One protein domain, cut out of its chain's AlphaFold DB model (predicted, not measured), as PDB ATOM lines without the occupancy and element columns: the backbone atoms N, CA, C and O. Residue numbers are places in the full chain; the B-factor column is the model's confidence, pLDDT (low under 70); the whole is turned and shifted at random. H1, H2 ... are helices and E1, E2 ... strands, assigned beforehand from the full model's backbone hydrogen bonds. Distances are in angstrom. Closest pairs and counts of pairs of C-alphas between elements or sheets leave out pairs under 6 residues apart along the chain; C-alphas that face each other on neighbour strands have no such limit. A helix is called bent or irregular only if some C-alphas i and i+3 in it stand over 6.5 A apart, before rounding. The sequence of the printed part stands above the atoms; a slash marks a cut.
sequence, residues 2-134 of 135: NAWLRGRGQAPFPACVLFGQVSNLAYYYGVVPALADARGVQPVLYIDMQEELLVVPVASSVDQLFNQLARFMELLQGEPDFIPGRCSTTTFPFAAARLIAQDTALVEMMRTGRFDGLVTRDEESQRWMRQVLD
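What this domain is: This is residues 2 to 134 of the 135 residues of an uncharacterized protein of Corallococcus sp. AB032C (UniProt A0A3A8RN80). A strongly twisted sheet of four strands has helices H2, H3 and H5 over one face and H4 beyond its edge strand E4, so that four helices gather round E4, while the small helix H1 sits by E1 at the other edge. A long loop, residues 77 to 93, leaves the end of H2 and folds back to H3. The 133 printed residues run H1 E1 E2 E3 E4 H2 H3 H4 H5; the sheet order is E1 E2 E3 E4, antiparallel throughout. The class is mixed, helices and strands, with under half of the residues in named elements. The whole is compact, with a radius of gyration of the C-alphas of 14.5 A and spans of 41 by 32 by 29 A.

How they stand to each other: H1, residues 2 to 6, only grazes the sheet; the C-alphas of Asn 2 and Leu 18 are closest to each other, at 6.0 A. E1, residues 17 to 19, E2, residues 27 to 31, E3, residues 44 to 48, and E4, residues 54 to 59, form a meander, each strand the antiparallel neighbour of the one before, and each successive pair is a hairpin. N 19 and O 29 are 2.8 A apart, N 30 and O 45 2.8 A, and N 46 and O 56 2.8 A, within hydrogen-bond range. H2, residues 62 to 76, is over E4 at a height over the sheet of 9.9 A and runs across the strands, at 64 degrees to E4 on the local plane. With residues 68 to 72 alone it touches H3, residues 94 to 100, at a steep tilt of 64 degrees, opposite ways; the closest C-alphas are those of Gln 68 and Leu 99, 6.5 A. H4, residues 104 to 111, only grazes the sheet with residues 104 to 110. H5, residues 123 to 133, touches H3 at a shallow tilt of 20 degrees, the same way, closest at the C-alphas of Ala 97 and Val 132, 5.2 A. H2, H3 and H5 make two layers with the sheet E1 E2 E3 E4, that is, helices on one face of a sheet. Every O i to N i+4 pair is within hydrogen-bond range in H1, H2, H4 and H5; in H3 1 of 3 is, beside 2 of 4 O i to N i+3 pairs.

Where its parts are: H1 begins at C-alpha 2, (1.358, 54.917, 22.654). E4 is 15.7 A long, H2 21.0 A and H5 15.1 A. H3 is irregular: C-alphas 95 and 98 are 8.1 A apart. H5 ends at C-alpha 133, (-4.595, 26.732, 13.706).

The domain as a whole: The C-alphas farthest apart, of Ala 38 and Pro 80, are 43.0 A apart. The printed part has no cut. The links E2 to E3, H2 to H3 and H4 to H5 are long. Residues 77 to 90 are under pLDDT 70; the printed part's mean is 87.0.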
ATOM      1  N   ASN A   2       1.580  55.916  21.591       80.44
ATOM      2  CA  ASN A   2       1.358  54.917  22.654       80.44
ATOM      3  C   ASN A   2       0.553  55.428  23.862       80.44
ATOM      4  O   ASN A   2      -0.486  54.866  24.182       80.44
ATOM      5  N   ALA A   3       0.983  56.522  24.501       80.75
ATOM      6  CA  ALA A   3       0.276  57.076  25.662       80.75
ATOM      7  C   ALA A   3      -1.179  57.478  25.349       80.75
ATOM      8  O   ALA A   3      -2.066  57.283  26.172       80.75
ATOM      9  N   TRP A   4      -1.430  57.988  24.140       82.44
ATOM     10  CA  TRP A   4      -2.760  58.416  23.712       82.44
ATOM     11  C   TRP A   4      -3.691  57.225  23.443       82.44
ATOM     12  O   TRP A   4      -4.803  57.209  23.959       82.44
ATOM     13  N   LEU A   5      -3.228  56.196  22.719       81.44
ATOM     14  CA  LEU A   5      -4.021  54.981  22.468       81.44
ATOM     15  C   LEU A   5      -4.291  54.201  23.759       81.44
ATOM     16  O   LEU A   5      -5.420  53.786  23.998       81.44
ATOM     17  N   ARG A   6      -3.296  54.084  24.647       80.94
ATOM     18  CA  ARG A   6      -3.476  53.472  25.975       80.94
ATOM     19  C   ARG A   6      -4.493  54.231  26.832       80.94
ATOM     20  O   ARG A   6      -5.263  53.606  27.554       80.94
ATOM     21  N   GLY A   7      -4.535  55.558  26.711       79.88
ATOM     22  CA  GLY A   7      -5.488  56.420  27.412       79.88
ATOM     23  C   GLY A   7      -6.946  56.270  26.966       79.88
ATOM     24  O   GLY A   7      -7.831  56.732  27.678       79.88
ATOM     25  N   ARG A   8      -7.225  55.604  25.832       81.12
ATOM     26  CA  ARG A   8      -8.602  55.337  25.375       81.12
ATOM     27  C   ARG A   8      -9.330  54.275  26.203       81.12
ATOM     28  O   ARG A   8     -10.544  54.166  26.086       81.12
ATOM     29  N   GLY A   9      -8.615  53.466  26.991       76.94
ATOM     30  CA  GLY A   9      -9.211  52.422  27.840       76.94
ATOM     31  C   GLY A   9      -9.840  51.235  27.093       76.94
ATOM     32  O   GLY A   9     -10.281  50.286  27.730       76.94
ATOM     33  N   GLN A  10      -9.857  51.256  25.758       85.12
ATOM     34  CA  GLN A  10     -10.385  50.189  24.909       85.12
ATOM     35  C   GLN A  10      -9.343  49.077  24.723       85.12
ATOM     36  O   GLN A  10      -8.191  49.358  24.390       85.12
ATOM     37  N   ALA A  11      -9.723  47.812  24.913       83.62
ATOM     38  CA  ALA A  11      -8.846  46.682  24.597       83.62
ATOM     39  C   ALA A  11      -8.505  46.654  23.089       83.62
ATOM     40  O   ALA A  11      -9.367  46.999  22.282       83.62
ATOM     41  N   PRO A  12      -7.274  46.271  22.697       88.31
ATOM     42  CA  PRO A  12      -6.184  45.752  23.529       88.31
ATOM     43  C   PRO A  12      -5.210  46.847  24.010       88.31
ATOM     44  O   PRO A  12      -4.198  46.533  24.638       88.31
ATOM     45  N   PHE A  13      -5.473  48.129  23.722       89.25
ATOM     46  CA  PHE A  13      -4.472  49.195  23.838       89.25
ATOM     47  C   PHE A  13      -3.822  49.316  25.223       89.25
ATOM     48  O   PHE A  13      -2.595  49.369  25.260       89.25
ATOM     49  N   PRO A  14      -4.547  49.302  26.363       89.62
ATOM     50  CA  PRO A  14      -3.927  49.398  27.686       89.62
ATOM     51  C   PRO A  14      -2.873  48.318  27.964       89.62
ATOM     52  O   PRO A  14      -1.896  48.594  28.671       89.62
ATOM     53  N   ALA A  15      -3.071  47.128  27.384       89.75
ATOM     54  CA  ALA A  15      -2.219  45.954  27.537       89.75
ATOM     55  C   ALA A  15      -1.043  45.917  26.546       89.75
ATOM     56  O   ALA A  15      -0.168  45.068  26.697       89.75
ATOM     57  N   CYS A  16      -1.002  46.821  25.560       93.06
ATOM     58  CA  CYS A  16      -0.021  46.788  24.480       93.06
ATOM     59  C   CYS A  16       1.024  47.905  24.569       93.06
ATOM     60  O   CYS A  16       0.756  49.023  25.018       93.06
ATOM     61  N   VAL A  17       2.210  47.612  24.033       94.25
ATOM     62  CA  VAL A  17       3.185  48.620  23.598       94.25
ATOM     63  C   VAL A  17       3.288  48.547  22.078       94.25
ATOM     64  O   VAL A  17       3.713  47.536  21.524       94.25
ATOM     65  N   LEU A  18       2.862  49.614  21.406       92.81
ATOM     66  CA  LEU A  18       2.673  49.677  19.959       92.81
ATOM     67  C   LEU A  18       3.938  50.125  19.219       92.81
ATOM     68  O   LEU A  18       4.651  51.019  19.687       92.81
ATOM     69  N   PHE A  19       4.173  49.558  18.038       91.81
ATOM     70  CA  PHE A  19       5.291  49.840  17.140       91.81
ATOM     71  C   PHE A  19       4.941  49.503  15.676       91.81
ATOM     72  O   PHE A  19       3.878  48.961  15.390       91.81
ATOM     73  N   GLY A  20       5.840  49.842  14.744       81.69
ATOM     74  CA  GLY A  20       5.775  49.404  13.342       81.69
ATOM     75  C   GLY A  20       4.531  49.871  12.576       81.69
ATOM     76  O   GLY A  20       3.740  49.055  12.120       81.69
ATOM     77  N   GLN A  21       4.383  51.188  12.422       80.62
ATOM     78  CA  GLN A  21       3.326  51.815  11.625       80.62
ATOM     79  C   GLN A  21       3.893  52.342  10.297       80.62
ATOM     80  O   GLN A  21       4.975  52.932  10.274       80.62
ATOM     81  N   VAL A  22       3.120  52.219   9.216       72.81
ATOM     82  CA  VAL A  22       3.340  52.971   7.970       72.81
ATOM     83  C   VAL A  22       2.531  54.267   8.007       72.81
ATOM     84  O   VAL A  22       1.350  54.264   8.356       72.81
ATOM     85  N   SER A  23       3.155  55.393   7.649       70.75
ATOM     86  CA  SER A  23       2.481  56.696   7.601       70.75
ATOM     87  C   SER A  23       1.206  56.634   6.752       70.75
ATOM     88  O   SER A  23       1.224  56.105   5.646       70.75
ATOM     89  N   ASN A  24       0.114  57.205   7.269       70.81
ATOM     90  CA  ASN A  24      -1.230  57.215   6.666       70.81
ATOM     91  C   ASN A  24      -1.978  55.870   6.652       70.81
ATOM     92  O   ASN A  24      -3.104  55.826   6.162       70.81
ATOM     93  N   LEU A  25      -1.416  54.803   7.228       77.69
ATOM     94  CA  LEU A  25      -2.151  53.572   7.519       77.69
ATOM     95  C   LEU A  25      -2.457  53.496   9.017       77.69
ATOM     96  O   LEU A  25      -1.641  53.876   9.863       77.69
ATOM     97  N   ALA A  26      -3.666  53.042   9.343       84.75
ATOM     98  CA  ALA A  26      -4.173  52.998  10.711       84.75
ATOM     99  C   ALA A  26      -3.959  51.627  11.373       84.75
ATOM    100  O   ALA A  26      -4.742  51.256  12.241       84.75
ATOM    101  N   TYR A  27      -2.896  50.905  11.000       87.81
ATOM    102  CA  TYR A  27      -2.508  49.653  11.648       87.81
ATOM    103  C   TYR A  27      -1.218  49.792  12.466       87.81
ATOM    104  O   TYR A  27      -0.376  50.658  12.202       87.81
ATOM    105  N   TYR A  28      -1.064  48.913  13.455       91.44
ATOM    106  CA  TYR A  28       0.080  48.850  14.359       91.44
ATOM    107  C   TYR A  28       0.416  47.400  14.688       91.44
ATOM    108  O   TYR A  28      -0.468  46.548  14.767       91.44
ATOM    109  N   TYR A  29       1.683  47.146  14.992       94.88
ATOM    110  CA  TYR A  29       2.072  45.979  15.769       94.88
ATOM    111  C   TYR A  29       2.095  46.340  17.251       94.88
ATOM    112  O   TYR A  29       2.410  47.472  17.617       94.88
ATOM    113  N   GLY A  30       1.769  45.396  18.126       95.50
ATOM    114  CA  GLY A  30       1.789  45.610  19.568       95.50
ATOM    115  C   GLY A  30       2.358  44.413  20.300       95.50
ATOM    116  O   GLY A  30       1.841  43.314  20.149       95.50
ATOM    117  N   VAL A  31       3.394  44.616  21.119       97.06
ATOM    118  CA  VAL A  31       3.793  43.586  22.089       97.06
ATOM    119  C   VAL A  31       2.859  43.619  23.291       97.06
ATOM    120  O   VAL A  31       2.376  44.693  23.666       97.06
ATOM    121  N   VAL A  32       2.641  42.461  23.917       95.69
ATOM    122  CA  VAL A  32       1.814  42.323  25.127       95.69
ATOM    123  C   VAL A  32       2.696  41.919  26.320       95.69
ATOM    124  O   VAL A  32       2.915  40.723  26.533       95.69
ATOM    125  N   PRO A  33       3.192  42.873  27.139       95.31
ATOM    126  CA  PRO A  33       4.097  42.580  28.255       95.31
ATOM    127  C   PRO A  33       3.564  41.557  29.256       95.31
ATOM    128  O   PRO A  33       4.322  40.734  29.761       95.31
ATOM    129  N   ALA A  34       2.254  41.566  29.512       94.50
ATOM    130  CA  ALA A  34       1.615  40.636  30.440       94.50
ATOM    131  C   ALA A  34       1.640  39.169  29.963       94.50
ATOM    132  O   ALA A  34       1.416  38.266  30.763       94.50
ATOM    133  N   LEU A  35       1.916  38.923  28.677       96.19
ATOM    134  CA  LEU A  35       1.994  37.581  28.096       96.19
ATOM    135  C   LEU A  35       3.432  37.086  27.898       96.19
ATOM    136  O   LEU A  35       3.621  36.022  27.303       96.19
ATOM    137  N   ALA A  36       4.429  37.814  28.408       96.69
ATOM    138  CA  ALA A  36       5.828  37.433  28.280       96.69
ATOM    139  C   ALA A  36       6.117  36.012  28.810       96.69
ATOM    140  O   ALA A  36       5.510  35.569  29.789       96.69
ATOM    141  N   ASP A  37       7.044  35.296  28.169       94.38
ATOM    142  CA  ASP A  37       7.578  34.034  28.694       94.38
ATOM    143  C   ASP A  37       8.535  34.271  29.884       94.38
ATOM    144  O   ASP A  37       8.831  35.405  30.265       94.38
ATOM    145  N   ALA A  38       9.067  33.192  30.470       93.62
ATOM    146  CA  ALA A  38      10.008  33.271  31.594       93.62
ATOM    147  C   ALA A  38      11.315  34.031  31.276       93.62
ATOM    148  O   ALA A  38      12.048  34.403  32.190       93.62
ATOM    149  N   ARG A  39      11.620  34.257  29.991       94.69
ATOM    150  CA  ARG A  39      12.781  35.020  29.514       94.69
ATOM    151  C   ARG A  39      12.412  36.456  29.131       94.69
ATOM    152  O   ARG A  39      13.283  37.202  28.693       94.69
ATOM    153  N   GLY A  40      11.149  36.853  29.289       95.56
ATOM    154  CA  GLY A  40      10.659  38.181  28.933       95.56
ATOM    155  C   GLY A  40      10.263  38.337  27.461       95.56
ATOM    156  O   GLY A  40      10.009  39.463  27.030       95.56
ATOM    157  N   VAL A  41      10.200  37.249  26.683       96.56
ATOM    158  CA  VAL A  41       9.820  37.289  25.263       96.56
ATOM    159  C   VAL A  41       8.316  37.483  25.144       96.56
ATOM    160  O   VAL A  41       7.544  36.680  25.662       96.56
ATOM    161  N   GLN A  42       7.903  38.554  24.469       97.44
ATOM    162  CA  GLN A  42       6.504  38.972  24.366       97.44
ATOM    163  C   GLN A  42       5.926  38.649  22.986       97.44
ATOM    164  O   GLN A  42       6.582  38.959  21.987       97.44
ATOM    165  N   PRO A  43       4.691  38.122  22.913       97.88
ATOM    166  CA  PRO A  43       4.012  37.923  21.644       97.88
ATOM    167  C   PRO A  43       3.587  39.257  21.032       97.88
ATOM    168  O   PRO A  43       3.454  40.270  21.730       97.88
ATOM    169  N   VAL A  44       3.338  39.232  19.726       97.94
ATOM    170  CA  VAL A  44       2.951  40.390  18.925       97.94
ATOM    171  C   VAL A  44       1.527  40.229  18.403       97.94
ATOM    172  O   VAL A  44       1.174  39.206  17.817       97.94
ATOM    173  N   LEU A  45       0.733  41.281  18.567       96.50
ATOM    174  CA  LEU A  45      -0.560  41.481  17.927       96.50
ATOM    175  C   LEU A  45      -0.405  42.389  16.703       96.50
ATOM    176  O   LEU A  45       0.353  43.357  16.745       96.50
ATOM    177  N   TYR A  46      -1.156  42.105  15.645       94.75
ATOM    178  CA  TYR A  46      -1.501  43.065  14.602       94.75
ATOM    179  C   TYR A  46      -2.827  43.720  14.977       94.75
ATOM    180  O   TYR A  46      -3.769  43.026  15.361       94.75
ATOM    181  N   ILE A  47      -2.874  45.047  14.909       92.50
ATOM    182  CA  ILE A  47      -4.020  45.864  15.301       92.50
ATOM    183  C   ILE A  47      -4.346  46.792  14.137       92.50
ATOM    184  O   ILE A  47      -3.587  47.727  13.887       92.50
ATOM    185  N   ASP A  48      -5.464  46.559  13.463       90.06
ATOM    186  CA  ASP A  48      -6.001  47.425  12.416       90.06
ATOM    187  C   ASP A  48      -7.120  48.308  12.969       90.06
ATOM    188  O   ASP A  48      -7.996  47.836  13.693       90.06
ATOM    189  N   MET A  49      -7.083  49.598  12.644       87.12
ATOM    190  CA  MET A  49      -8.087  50.582  13.046       87.12
ATOM    191  C   MET A  49      -8.682  51.347  11.855       87.12
ATOM    192  O   MET A  49      -9.218  52.436  12.063       87.12
ATOM    193  N   GLN A  50      -8.522  50.873  10.611       80.31
ATOM    194  CA  GLN A  50      -9.009  51.610   9.438       80.31
ATOM    195  C   GLN A  50     -10.536  51.723   9.383       80.31
ATOM    196  O   GLN A  50     -11.043  52.817   9.135       80.31
ATOM    197  N   GLU A  51     -11.251  50.628   9.634       79.31
ATOM    198  CA  GLU A  51     -12.716  50.599   9.670       79.31
ATOM    199  C   GLU A  51     -13.196  50.178  11.062       79.31
ATOM    200  O   GLU A  51     -13.362  51.016  11.953       79.31
ATOM    201  N   GLU A  52     -13.357  48.874  11.274       84.25
ATOM    202  CA  GLU A  52     -13.592  48.281  12.585       84.25
ATOM    203  C   GLU A  52     -12.274  47.816  13.209       84.25
ATOM    204  O   GLU A  52     -11.305  47.499  12.518       84.25
ATOM    205  N   LEU A  53     -12.229  47.799  14.543       87.81
ATOM    206  CA  LEU A  53     -11.041  47.364  15.266       87.81
ATOM    207  C   LEU A  53     -10.820  45.859  15.054       87.81
ATOM    208  O   LEU A  53     -11.513  45.031  15.653       87.81
ATOM    209  N   LEU A  54      -9.800  45.520  14.273       90.81
ATOM    210  CA  LEU A  54      -9.369  44.147  14.052       90.81
ATOM    211  C   LEU A  54      -8.072  43.883  14.804       90.81
ATOM    212  O   LEU A  54      -7.096  44.619  14.671       90.81
ATOM    213  N   VAL A  55      -8.048  42.811  15.593       93.69
ATOM    214  CA  VAL A  55      -6.883  42.427  16.385       93.69
ATOM    215  C   VAL A  55      -6.652  40.935  16.291       93.69
ATOM    216  O   VAL A  55      -7.488  40.143  16.729       93.69
ATOM    217  N   VAL A  56      -5.477  40.560  15.789       95.31
ATOM    218  CA  VAL A  56      -5.064  39.162  15.646       95.31
ATOM    219  C   VAL A  56      -3.621  38.950  16.117       95.31
ATOM    220  O   VAL A  56      -2.780  39.834  15.942       95.31
ATOM    221  N   PRO A  57      -3.297  37.803  16.734       96.75
ATOM    222  CA  PRO A  57      -1.940  37.491  17.164       96.75
ATOM    223  C   PRO A  57      -1.114  37.017  15.967       96.75
ATOM    224  O   PRO A  57      -1.526  36.099  15.274       96.75
ATOM    225  N   VAL A  58       0.044  37.625  15.709       96.06
ATOM    226  CA  VAL A  58       0.803  37.394  14.462       96.06
ATOM    227  C   VAL A  58       2.163  36.745  14.660       96.06
ATOM    228  O   VAL A  58       2.655  36.111  13.733       96.06
ATOM    229  N   ALA A  59       2.759  36.854  15.850       97.88
ATOM    230  CA  ALA A  59       4.044  36.231  16.157       97.88
ATOM    231  C   ALA A  59       4.206  35.971  17.659       97.88
ATOM    232  O   ALA A  59       3.692  36.717  18.494       97.88
ATOM    233  N   SER A  60       4.966  34.939  18.018       97.81
ATOM    234  CA  SER A  60       5.348  34.626  19.399       97.81
ATOM    235  C   SER A  60       6.412  35.572  19.955       97.81
ATOM    236  O   SER A  60       6.564  35.674  21.173       97.81
ATOM    237  N   SER A  61       7.131  36.278  19.079       97.81
ATOM    238  CA  SER A  61       8.140  37.277  19.422       97.81
ATOM    239  C   SER A  61       8.305  38.323  18.317       97.81
ATOM    240  O   SER A  61       7.874  38.131  17.179       97.81
ATOM    241  N   VAL A  62       8.978  39.431  18.637       97.06
ATOM    242  CA  VAL A  62       9.351  40.457  17.647       97.06
ATOM    243  C   VAL A  62      10.338  39.909  16.610       97.06
ATOM    244  O   VAL A  62      10.202  40.205  15.426       97.06
ATOM    245  N   ASP A  63      11.288  39.064  17.017       97.06
ATOM    246  CA  ASP A  63      12.233  38.430  16.086       97.06
ATOM    247  C   ASP A  63      11.499  37.541  15.078       97.06
ATOM    248  O   ASP A  63      11.780  37.566  13.879       97.06
ATOM    249  N   GLN A  64      10.508  36.788  15.562       96.75
ATOM    250  CA  GLN A  64       9.720  35.901  14.724       96.75
ATOM    251  C   GLN A  64       8.801  36.679  13.777       96.75
ATOM    252  O   GLN A  64       8.683  36.288  12.617       96.75
ATOM    253  N   LEU A  65       8.254  37.820  14.215       96.75
ATOM    254  CA  LEU A  65       7.550  38.753  13.330       96.75
ATOM    255  C   LEU A  65       8.457  39.200  12.177       96.75
ATOM    256  O   LEU A  65       8.059  39.122  11.018       96.75
ATOM    257  N   PHE A  66       9.678  39.661  12.467       95.12
ATOM    258  CA  PHE A  66      10.591  40.119  11.416       95.12
ATOM    259  C   PHE A  66      10.997  38.992  10.465       95.12
ATOM    260  O   PHE A  66      11.037  39.207   9.255       95.12
ATOM    261  N   ASN A  67      11.233  37.785  10.982       95.50
ATOM    262  CA  ASN A  67      11.493  36.602  10.163       95.50
ATOM    263  C   ASN A  67      10.301  36.269   9.238       95.50
ATOM    264  O   ASN A  67      10.491  36.003   8.053       95.50
ATOM    265  N   GLN A  68       9.066  36.330   9.744       93.62
ATOM    266  CA  GLN A  68       7.858  36.110   8.942       93.62
ATOM    267  C   GLN A  68       7.652  37.199   7.889       93.62
ATOM    268  O   GLN A  68       7.333  36.876   6.748       93.62
ATOM    269  N   LEU A  69       7.859  38.470   8.242       91.56
ATOM    270  CA  LEU A  69       7.768  39.587   7.301       91.56
ATOM    271  C   LEU A  69       8.814  39.463   6.189       91.56
ATOM    272  O   LEU A  69       8.478  39.665   5.026       91.56
ATOM    273  N   ALA A  70      10.053  39.087   6.522       92.31
ATOM    274  CA  ALA A  70      11.101  38.838   5.534       92.31
ATOM    275  C   ALA A  70      10.679  37.748   4.537       92.31
ATOM    276  O   ALA A  70      10.660  37.993   3.333       92.31
ATOM    277  N   ARG A  71      10.225  36.593   5.039       90.94
ATOM    278  CA  ARG A  71       9.723  35.491   4.199       90.94
ATOM    279  C   ARG A  71       8.500  35.886   3.378       90.94
ATOM    280  O   ARG A  71       8.380  35.498   2.224       90.94
ATOM    281  N   PHE A  72       7.586  36.662   3.951       87.88
ATOM    282  CA  PHE A  72       6.415  37.150   3.234       87.88
ATOM    283  C   PHE A  72       6.819  38.058   2.065       87.88
ATOM    284  O   PHE A  72       6.318  37.879   0.959       87.88
ATOM    285  N   MET A  73       7.777  38.968   2.267       85.50
ATOM    286  CA  MET A  73       8.306  39.817   1.192       85.50
ATOM    287  C   MET A  73       8.999  39.019   0.080       85.50
ATOM    288  O   MET A  73       8.898  39.398  -1.085       85.50
ATOM    289  N   GLU A  74       9.667  37.914   0.414       86.62
ATOM    290  CA  GLU A  74      10.241  36.995  -0.578       86.62
ATOM    291  C   GLU A  74       9.152  36.312  -1.421       86.62
ATOM    292  O   GLU A  74       9.315  36.174  -2.632       86.62
ATOM    293  N   LEU A  75       8.016  35.940  -0.813       80.44
ATOM    294  CA  LEU A  75       6.882  35.337  -1.525       80.44
ATOM    295  C   LEU A  75       6.171  36.321  -2.458       80.44
ATOM    296  O   LEU A  75       5.748  35.924  -3.542       80.44
ATOM    297  N   LEU A  76       6.065  37.596  -2.071       76.44
ATOM    298  CA  LEU A  76       5.359  38.611  -2.861       76.44
ATOM    299  C   LEU A  76       5.921  38.758  -4.281       76.44
ATOM    300  O   LEU A  76       5.157  39.011  -5.203       76.44
ATOM    301  N   GLN A  77       7.223  38.550  -4.496       68.56
ATOM    302  CA  GLN A  77       7.807  38.608  -5.845       68.56
ATOM    303  C   GLN A  77       7.293  37.507  -6.788       68.56
ATOM    304  O   GLN A  77       7.366  37.671  -8.003       68.56
ATOM    305  N   GLY A  78       6.804  36.390  -6.242       68.44
ATOM    306  CA  GLY A  78       6.253  35.274  -7.013       68.44
ATOM    307  C   GLY A  78       4.755  35.389  -7.301       68.44
ATOM    308  O   GLY A  78       4.239  34.593  -8.085       68.44
ATOM    309  N   GLU A  79       4.056  36.348  -6.689       67.94
ATOM    310  CA  GLU A  79       2.611  36.509  -6.845       67.94
ATOM    311  C   GLU A  79       2.283  37.313  -8.116       67.94
ATOM    312  O   GLU A  79       2.747  38.447  -8.261       67.94
ATOM    313  N   PRO A  80       1.462  36.773  -9.038       64.25
ATOM    314  CA  PRO A  80       1.186  37.408 -10.330       64.25
ATOM    315  C   PRO A  80       0.491  38.773 -10.205       64.25
ATOM    316  O   PRO A  80       0.639  39.615 -11.089       64.25
ATOM    317  N   ASP A  81      -0.209  39.013  -9.093       64.81
ATOM    318  CA  ASP A  81      -0.925  40.261  -8.811       64.81
ATOM    319  C   ASP A  81      -0.099  41.267  -7.982       64.81
ATOM    320  O   ASP A  81      -0.576  42.363  -7.659       64.81
ATOM    321  N   PHE A  82       1.147  40.937  -7.621       63.09
ATOM    322  CA  PHE A  82       2.002  41.849  -6.867       63.09
ATOM    323  C   PHE A  82       2.598  42.936  -7.772       63.09
ATOM    324  O   PHE A  82       3.517  42.709  -8.557       63.09
ATOM    325  N   ILE A  83       2.096  44.164  -7.617       62.66
ATOM    326  CA  ILE A  83       2.620  45.357  -8.292       62.66
ATOM    327  C   ILE A  83       3.265  46.270  -7.239       62.66
ATOM    328  O   ILE A  83       2.543  46.823  -6.401       62.66
ATOM    329  N   PRO A  84       4.594  46.500  -7.283       60.62
ATOM    330  CA  PRO A  84       5.266  47.432  -6.382       60.62
ATOM    331  C   PRO A  84       4.599  48.816  -6.383       60.62
ATOM    332  O   PRO A  84       4.373  49.411  -7.436       60.62
ATOM    333  N   GLY A  85       4.282  49.343  -5.197       56.06
ATOM    334  CA  GLY A  85       3.662  50.664  -5.037       56.06
ATOM    335  C   GLY A  85       2.136  50.709  -5.190       56.06
ATOM    336  O   GLY A  85       1.555  51.778  -5.013       56.06
ATOM    337  N   ARG A  86       1.466  49.580  -5.464       53.28
ATOM    338  CA  ARG A  86       0.010  49.445  -5.287       53.28
ATOM    339  C   ARG A  86      -0.286  48.691  -3.992       53.28
ATOM    340  O   ARG A  86       0.406  47.729  -3.675       53.28
ATOM    341  N   CYS A  87      -1.325  49.105  -3.262       49.16
ATOM    342  CA  CYS A  87      -1.903  48.260  -2.216       49.16
ATOM    343  C   CYS A  87      -2.438  46.997  -2.897       49.16
ATOM    344  O   CYS A  87      -3.442  47.067  -3.606       49.16
ATOM    345  N   SER A  88      -1.735  45.875  -2.749       54.06
ATOM    346  CA  SER A  88      -2.270  44.587  -3.172       54.06
ATOM    347  C   SER A  88      -3.339  44.146  -2.167       54.06
ATOM    348  O   SER A  88      -3.334  44.562  -1.008       54.06
ATOM    349  N   THR A  89      -4.261  43.297  -2.607       53.00
ATOM    350  CA  THR A  89      -5.215  42.605  -1.723       53.00
ATOM    351  C   THR A  89      -4.525  41.557  -0.836       53.00
ATOM    352  O   THR A  89      -5.131  41.026   0.089       53.00
ATOM    353  N   THR A  90      -3.245  41.279  -1.099       62.00
ATOM    354  CA  THR A  90      -2.384  40.337  -0.385       62.00
ATOM    355  C   THR A  90      -1.634  41.075   0.724       62.00
ATOM    356  O   THR A  90      -0.459  41.414   0.587       62.00
ATOM    357  N   THR A  91      -2.314  41.357   1.836       78.56
ATOM    358  CA  THR A  91      -1.719  42.053   2.984       78.56
ATOM    359  C   THR A  91      -1.343  41.085   4.101       78.56
ATOM    360  O   THR A  91      -2.027  40.097   4.384       78.56
ATOM    361  N   PHE A  92      -0.218  41.365   4.758       82.56
ATOM    362  CA  PHE A  92       0.094  40.755   6.045       82.56
ATOM    363  C   PHE A  92      -0.902  41.284   7.095       82.56
ATOM    364  O   PHE A  92      -1.164  42.487   7.085       82.56
ATOM    365  N   PRO A  93      -1.433  40.451   8.010       89.44
ATOM    366  CA  PRO A  93      -1.126  39.029   8.223       89.44
ATOM    367  C   PRO A  93      -2.007  38.044   7.437       89.44
ATOM    368  O   PRO A  93      -1.732  36.842   7.441       89.44
ATOM    369  N   PHE A  94      -3.060  38.512   6.765       87.00
ATOM    370  CA  PHE A  94      -4.100  37.648   6.194       87.00
ATOM    371  C   PHE A  94      -3.590  36.723   5.093       87.00
ATOM    372  O   PHE A  94      -3.852  35.522   5.121       87.00
ATOM    373  N   ALA A  95      -2.769  37.244   4.186       84.75
ATOM    374  CA  ALA A  95      -2.129  36.440   3.148       84.75
ATOM    375  C   ALA A  95      -1.008  35.525   3.674       84.75
ATOM    376  O   ALA A  95      -0.562  34.612   2.981       84.75
ATOM    377  N   ALA A  96      -0.544  35.757   4.902       88.75
ATOM    378  CA  ALA A  96       0.585  35.056   5.498       88.75
ATOM    379  C   ALA A  96       0.160  33.950   6.479       88.75
ATOM    380  O   ALA A  96       1.016  33.428   7.190       88.75
ATOM    381  N   ALA A  97      -1.119  33.549   6.521       90.88
ATOM    382  CA  ALA A  97      -1.636  32.592   7.509       90.88
ATOM    383  C   ALA A  97      -0.790  31.304   7.609       90.88
ATOM    384  O   ALA A  97      -0.429  30.878   8.703       90.88
ATOM    385  N   ARG A  98      -0.376  30.733   6.466       89.69
ATOM    386  CA  ARG A  98       0.486  29.534   6.416       89.69
ATOM    387  C   ARG A  98       1.908  29.766   6.924       89.69
ATOM    388  O   ARG A  98       2.501  28.847   7.475       89.69
ATOM    389  N   LEU A  99       2.476  30.955   6.717       91.62
ATOM    390  CA  LEU A  99       3.779  31.319   7.286       91.62
ATOM    391  C   LEU A  99       3.662  31.524   8.798       91.62
ATOM    392  O   LEU A  99       4.536  31.105   9.552       91.62
ATOM    393  N   ILE A 100       2.566  32.137   9.240       94.94
ATOM    394  CA  ILE A 100       2.293  32.397  10.652       94.94
ATOM    395  C   ILE A 100       2.069  31.085  11.414       94.94
ATOM    396  O   ILE A 100       2.633  30.912  12.489       94.94
ATOM    397  N   ALA A 101       1.378  30.113  10.814       95.38
ATOM    398  CA  ALA A 101       1.176  28.775  11.374       95.38
ATOM    399  C   ALA A 101       2.481  27.999  11.657       95.38
ATOM    400  O   ALA A 101       2.486  27.066  12.456       95.38
ATOM    401  N   GLN A 102       3.604  28.373  11.028       95.50
ATOM    402  CA  GLN A 102       4.914  27.754  11.289       95.50
ATOM    403  C   GLN A 102       5.515  28.193  12.631       95.50
ATOM    404  O   GLN A 102       6.439  27.551  13.134       95.50
ATOM    405  N   ASP A 103       5.007  29.274  13.225       97.44
ATOM    406  CA  ASP A 103       5.355  29.694  14.576       97.44
ATOM    407  C   ASP A 103       4.598  28.837  15.600       97.44
ATOM    408  O   ASP A 103       3.518  29.179  16.082       97.44
ATOM    409  N   THR A 104       5.178  27.685  15.930       96.25
ATOM    410  CA  THR A 104       4.568  26.702  16.834       96.25
ATOM    411  C   THR A 104       4.292  27.264  18.227       96.25
ATOM    412  O   THR A 104       3.296  26.896  18.849       96.25
ATOM    413  N   ALA A 105       5.129  28.188  18.710       96.38
ATOM    414  CA  ALA A 105       4.924  28.842  19.995       96.38
ATOM    415  C   ALA A 105       3.692  29.755  19.958       96.38
ATOM    416  O   ALA A 105       2.897  29.744  20.897       96.38
ATOM    417  N   LEU A 106       3.497  30.514  18.875       97.50
ATOM    418  CA  LEU A 106       2.295  31.324  18.684       97.50
ATOM    419  C   LEU A 106       1.042  30.450  18.627       97.50
ATOM    420  O   LEU A 106       0.078  30.724  19.343       97.50
ATOM    421  N   VAL A 107       1.072  29.389  17.816       96.94
ATOM    422  CA  VAL A 107      -0.051  28.453  17.658       96.94
ATOM    423  C   VAL A 107      -0.456  27.857  19.006       96.94
ATOM    424  O   VAL A 107      -1.642  27.817  19.329       96.94
ATOM    425  N   GLU A 108       0.506  27.457  19.837       96.50
ATOM    426  CA  GLU A 108       0.216  26.933  21.173       96.50
ATOM    427  C   GLU A 108      -0.403  27.994  22.096       96.50
ATOM    428  O   GLU A 108      -1.379  27.728  22.802       96.50
ATOM    429  N   MET A 109       0.096  29.235  22.061       96.00
ATOM    430  CA  MET A 109      -0.493  30.343  22.825       96.00
ATOM    431  C   MET A 109      -1.934  30.649  22.392       96.00
ATOM    432  O   MET A 109      -2.778  30.959  23.234       96.00
ATOM    433  N   MET A 110      -2.227  30.539  21.094       95.06
ATOM    434  CA  MET A 110      -3.580  30.690  20.558       95.06
ATOM    435  C   MET A 110      -4.494  29.551  21.021       95.06
ATOM    436  O   MET A 110      -5.590  29.814  21.509       95.06
ATOM    437  N   ARG A 111      -4.035  28.295  20.934       94.75
ATOM    438  CA  ARG A 111      -4.808  27.113  21.364       94.75
ATOM    439  C   ARG A 111      -5.126  27.122  22.855       94.75
ATOM    440  O   ARG A 111      -6.210  26.711  23.251       94.75
ATOM    441  N   THR A 112      -4.200  27.617  23.668       94.81
ATOM    442  CA  THR A 112      -4.363  27.722  25.127       94.81
ATOM    443  C   THR A 112      -5.132  28.973  25.569       94.81
ATOM    444  O   THR A 112      -5.260  29.213  26.767       94.81
ATOM    445  N   GLY A 113      -5.651  29.776  24.631       93.31
ATOM    446  CA  GLY A 113      -6.487  30.940  24.939       93.31
ATOM    447  C   GLY A 113      -5.731  32.115  25.563       93.31
ATOM    448  O   GLY A 113      -6.342  32.996  26.164       93.31
ATOM    449  N   ARG A 114      -4.397  32.195  25.425       93.50
ATOM    450  CA  ARG A 114      -3.601  33.257  26.082       93.50
ATOM    451  C   ARG A 114      -3.943  34.673  25.621       93.50
ATOM    452  O   ARG A 114      -3.599  35.627  26.309       93.50
ATOM    453  N   PHE A 115      -4.597  34.813  24.472       94.44
ATOM    454  CA  PHE A 115      -5.019  36.096  23.911       94.44
ATOM    455  C   PHE A 115      -6.496  36.432  24.176       94.44
ATOM    456  O   PHE A 115      -7.011  37.403  23.616       94.44
ATOM    457  N   ASP A 116      -7.197  35.647  25.002       91.25
ATOM    458  CA  ASP A 116      -8.605  35.892  25.305       91.25
ATOM    459  C   ASP A 116      -8.836  37.303  25.866       91.25
ATOM    460  O   ASP A 116      -8.135  37.780  26.756       91.25
ATOM    461  N   GLY A 117      -9.829  37.996  25.300       89.00
ATOM    462  CA  GLY A 117     -10.146  39.388  25.632       89.00
ATOM    463  C   GLY A 117      -9.258  40.441  24.957       89.00
ATOM    464  O   GLY A 117      -9.540  41.629  25.101       89.00
ATOM    465  N   LEU A 118      -8.222  40.039  24.207       91.62
ATOM    466  CA  LEU A 118      -7.377  40.950  23.422       91.62
ATOM    467  C   LEU A 118      -7.691  40.925  21.922       91.62
ATOM    468  O   LEU A 118      -7.469  41.928  21.254       91.62
ATOM    469  N   VAL A 119      -8.180  39.797  21.402       92.00
ATOM    470  CA  VAL A 119      -8.394  39.567  19.960       92.00
ATOM    471  C   VAL A 119      -9.845  39.779  19.544       92.00
ATOM    472  O   VAL A 119     -10.768  39.522  20.325       92.00
ATOM    473  N   THR A 120     -10.053  40.210  18.298       89.44
ATOM    474  CA  THR A 120     -11.399  40.386  17.738       89.44
ATOM    475  C   THR A 120     -12.028  39.023  17.422       89.44
ATOM    476  O   THR A 120     -11.347  38.034  17.136       89.44
ATOM    477  N   ARG A 121     -13.358  38.938  17.543       85.56
ATOM    478  CA  ARG A 121     -14.140  37.705  17.342       85.56
ATOM    479  C   ARG A 121     -15.111  37.782  16.162       85.56
ATOM    480  O   ARG A 121     -16.045  36.989  16.098       85.56
ATOM    481  N   ASP A 122     -14.896  38.725  15.255       87.62
ATOM    482  CA  ASP A 122     -15.639  38.816  14.001       87.62
ATOM    483  C   ASP A 122     -15.343  37.611  13.086       87.62
ATOM    484  O   ASP A 122     -14.376  36.865  13.279       87.62
ATOM    485  N   GLU A 123     -16.202  37.396  12.089       86.31
ATOM    486  CA  GLU A 123     -16.118  36.226  11.211       86.31
ATOM    487  C   GLU A 123     -14.808  36.146  10.420       86.31
ATOM    488  O   GLU A 123     -14.324  35.040  10.160       86.31
ATOM    489  N   GLU A 124     -14.234  37.285  10.031       85.06
ATOM    490  CA  GLU A 124     -13.002  37.340   9.250       85.06
ATOM    491  C   GLU A 124     -11.801  36.949  10.111       85.06
ATOM    492  O   GLU A 124     -11.076  36.014   9.755       85.06
ATOM    493  N   SER A 125     -11.665  37.554  11.294       86.75
ATOM    494  CA  SER A 125     -10.641  37.187  12.277       86.75
ATOM    495  C   SER A 125     -10.734  35.709  12.658       86.75
ATOM    496  O   SER A 125      -9.724  35.008  12.715       86.75
ATOM    497  N   GLN A 126     -11.946  35.188  12.871       89.50
ATOM    498  CA  GLN A 126     -12.166  33.778  13.216       89.50
ATOM    499  C   GLN A 126     -11.865  32.825  12.052       89.50
ATOM    500  O   GLN A 126     -11.344  31.726  12.257       89.50
ATOM    501  N   ARG A 127     -12.181  33.214  10.812       88.75
ATOM    502  CA  ARG A 127     -11.806  32.446   9.618       88.75
ATOM    503  C   ARG A 127     -10.288  32.385   9.475       88.75
ATOM    504  O   ARG A 127      -9.754  31.303   9.255       88.75
ATOM    505  N   TRP A 128      -9.607  33.514   9.640       90.25
ATOM    506  CA  TRP A 128      -8.152  33.583   9.576       90.25
ATOM    507  C   TRP A 128      -7.486  32.778  10.703       90.25
ATOM    508  O   TRP A 128      -6.596  31.973  10.436       90.25
ATOM    509  N   MET A 129      -7.963  32.896  11.947       91.06
ATOM    510  CA  MET A 129      -7.416  32.124  13.071       91.06
ATOM    511  C   MET A 129      -7.541  30.615  12.849       91.06
ATOM    512  O   MET A 129      -6.606  29.884  13.159       91.06
ATOM    513  N   ARG A 130      -8.642  30.138  12.256       92.19
ATOM    514  CA  ARG A 130      -8.778  28.723  11.870       92.19
ATOM    515  C   ARG A 130      -7.731  28.282  10.849       92.19
ATOM    516  O   ARG A 130      -7.150  27.219  11.017       92.19
ATOM    517  N   GLN A 131      -7.417  29.121   9.860       91.75
ATOM    518  CA  GLN A 131      -6.343  28.826   8.902       91.75
ATOM    519  C   GLN A 131      -4.970  28.725   9.575       91.75
ATOM    520  O   GLN A 131      -4.172  27.874   9.199       91.75
ATOM    521  N   VAL A 132      -4.690  29.576  10.568       92.81
ATOM    522  CA  VAL A 132      -3.432  29.521  11.336       92.81
ATOM    523  C   VAL A 132      -3.367  28.278  12.223       92.81
ATOM    524  O   VAL A 132      -2.301  27.693  12.396       92.81
ATOM    525  N   LEU A 133      -4.503  27.870  12.792       92.62
ATOM    526  CA  LEU A 133      -4.595  26.732  13.706       92.62
ATOM    527  C   LEU A 133      -4.720  25.368  13.011       92.62
ATOM    528  O   LEU A 133      -4.588  24.355  13.708       92.62
ATOM    529  N   ASP A 134      -4.937  25.367  11.693       86.12
ATOM    530  CA  ASP A 134      -5.251  24.199  10.858       86.12
ATOM    531  C   ASP A 134      -6.546  23.486  11.312       86.12
ATOM    532  O   ASP A 134      -6.559  22.285  11.583       86.12
TER     533      ASP A 134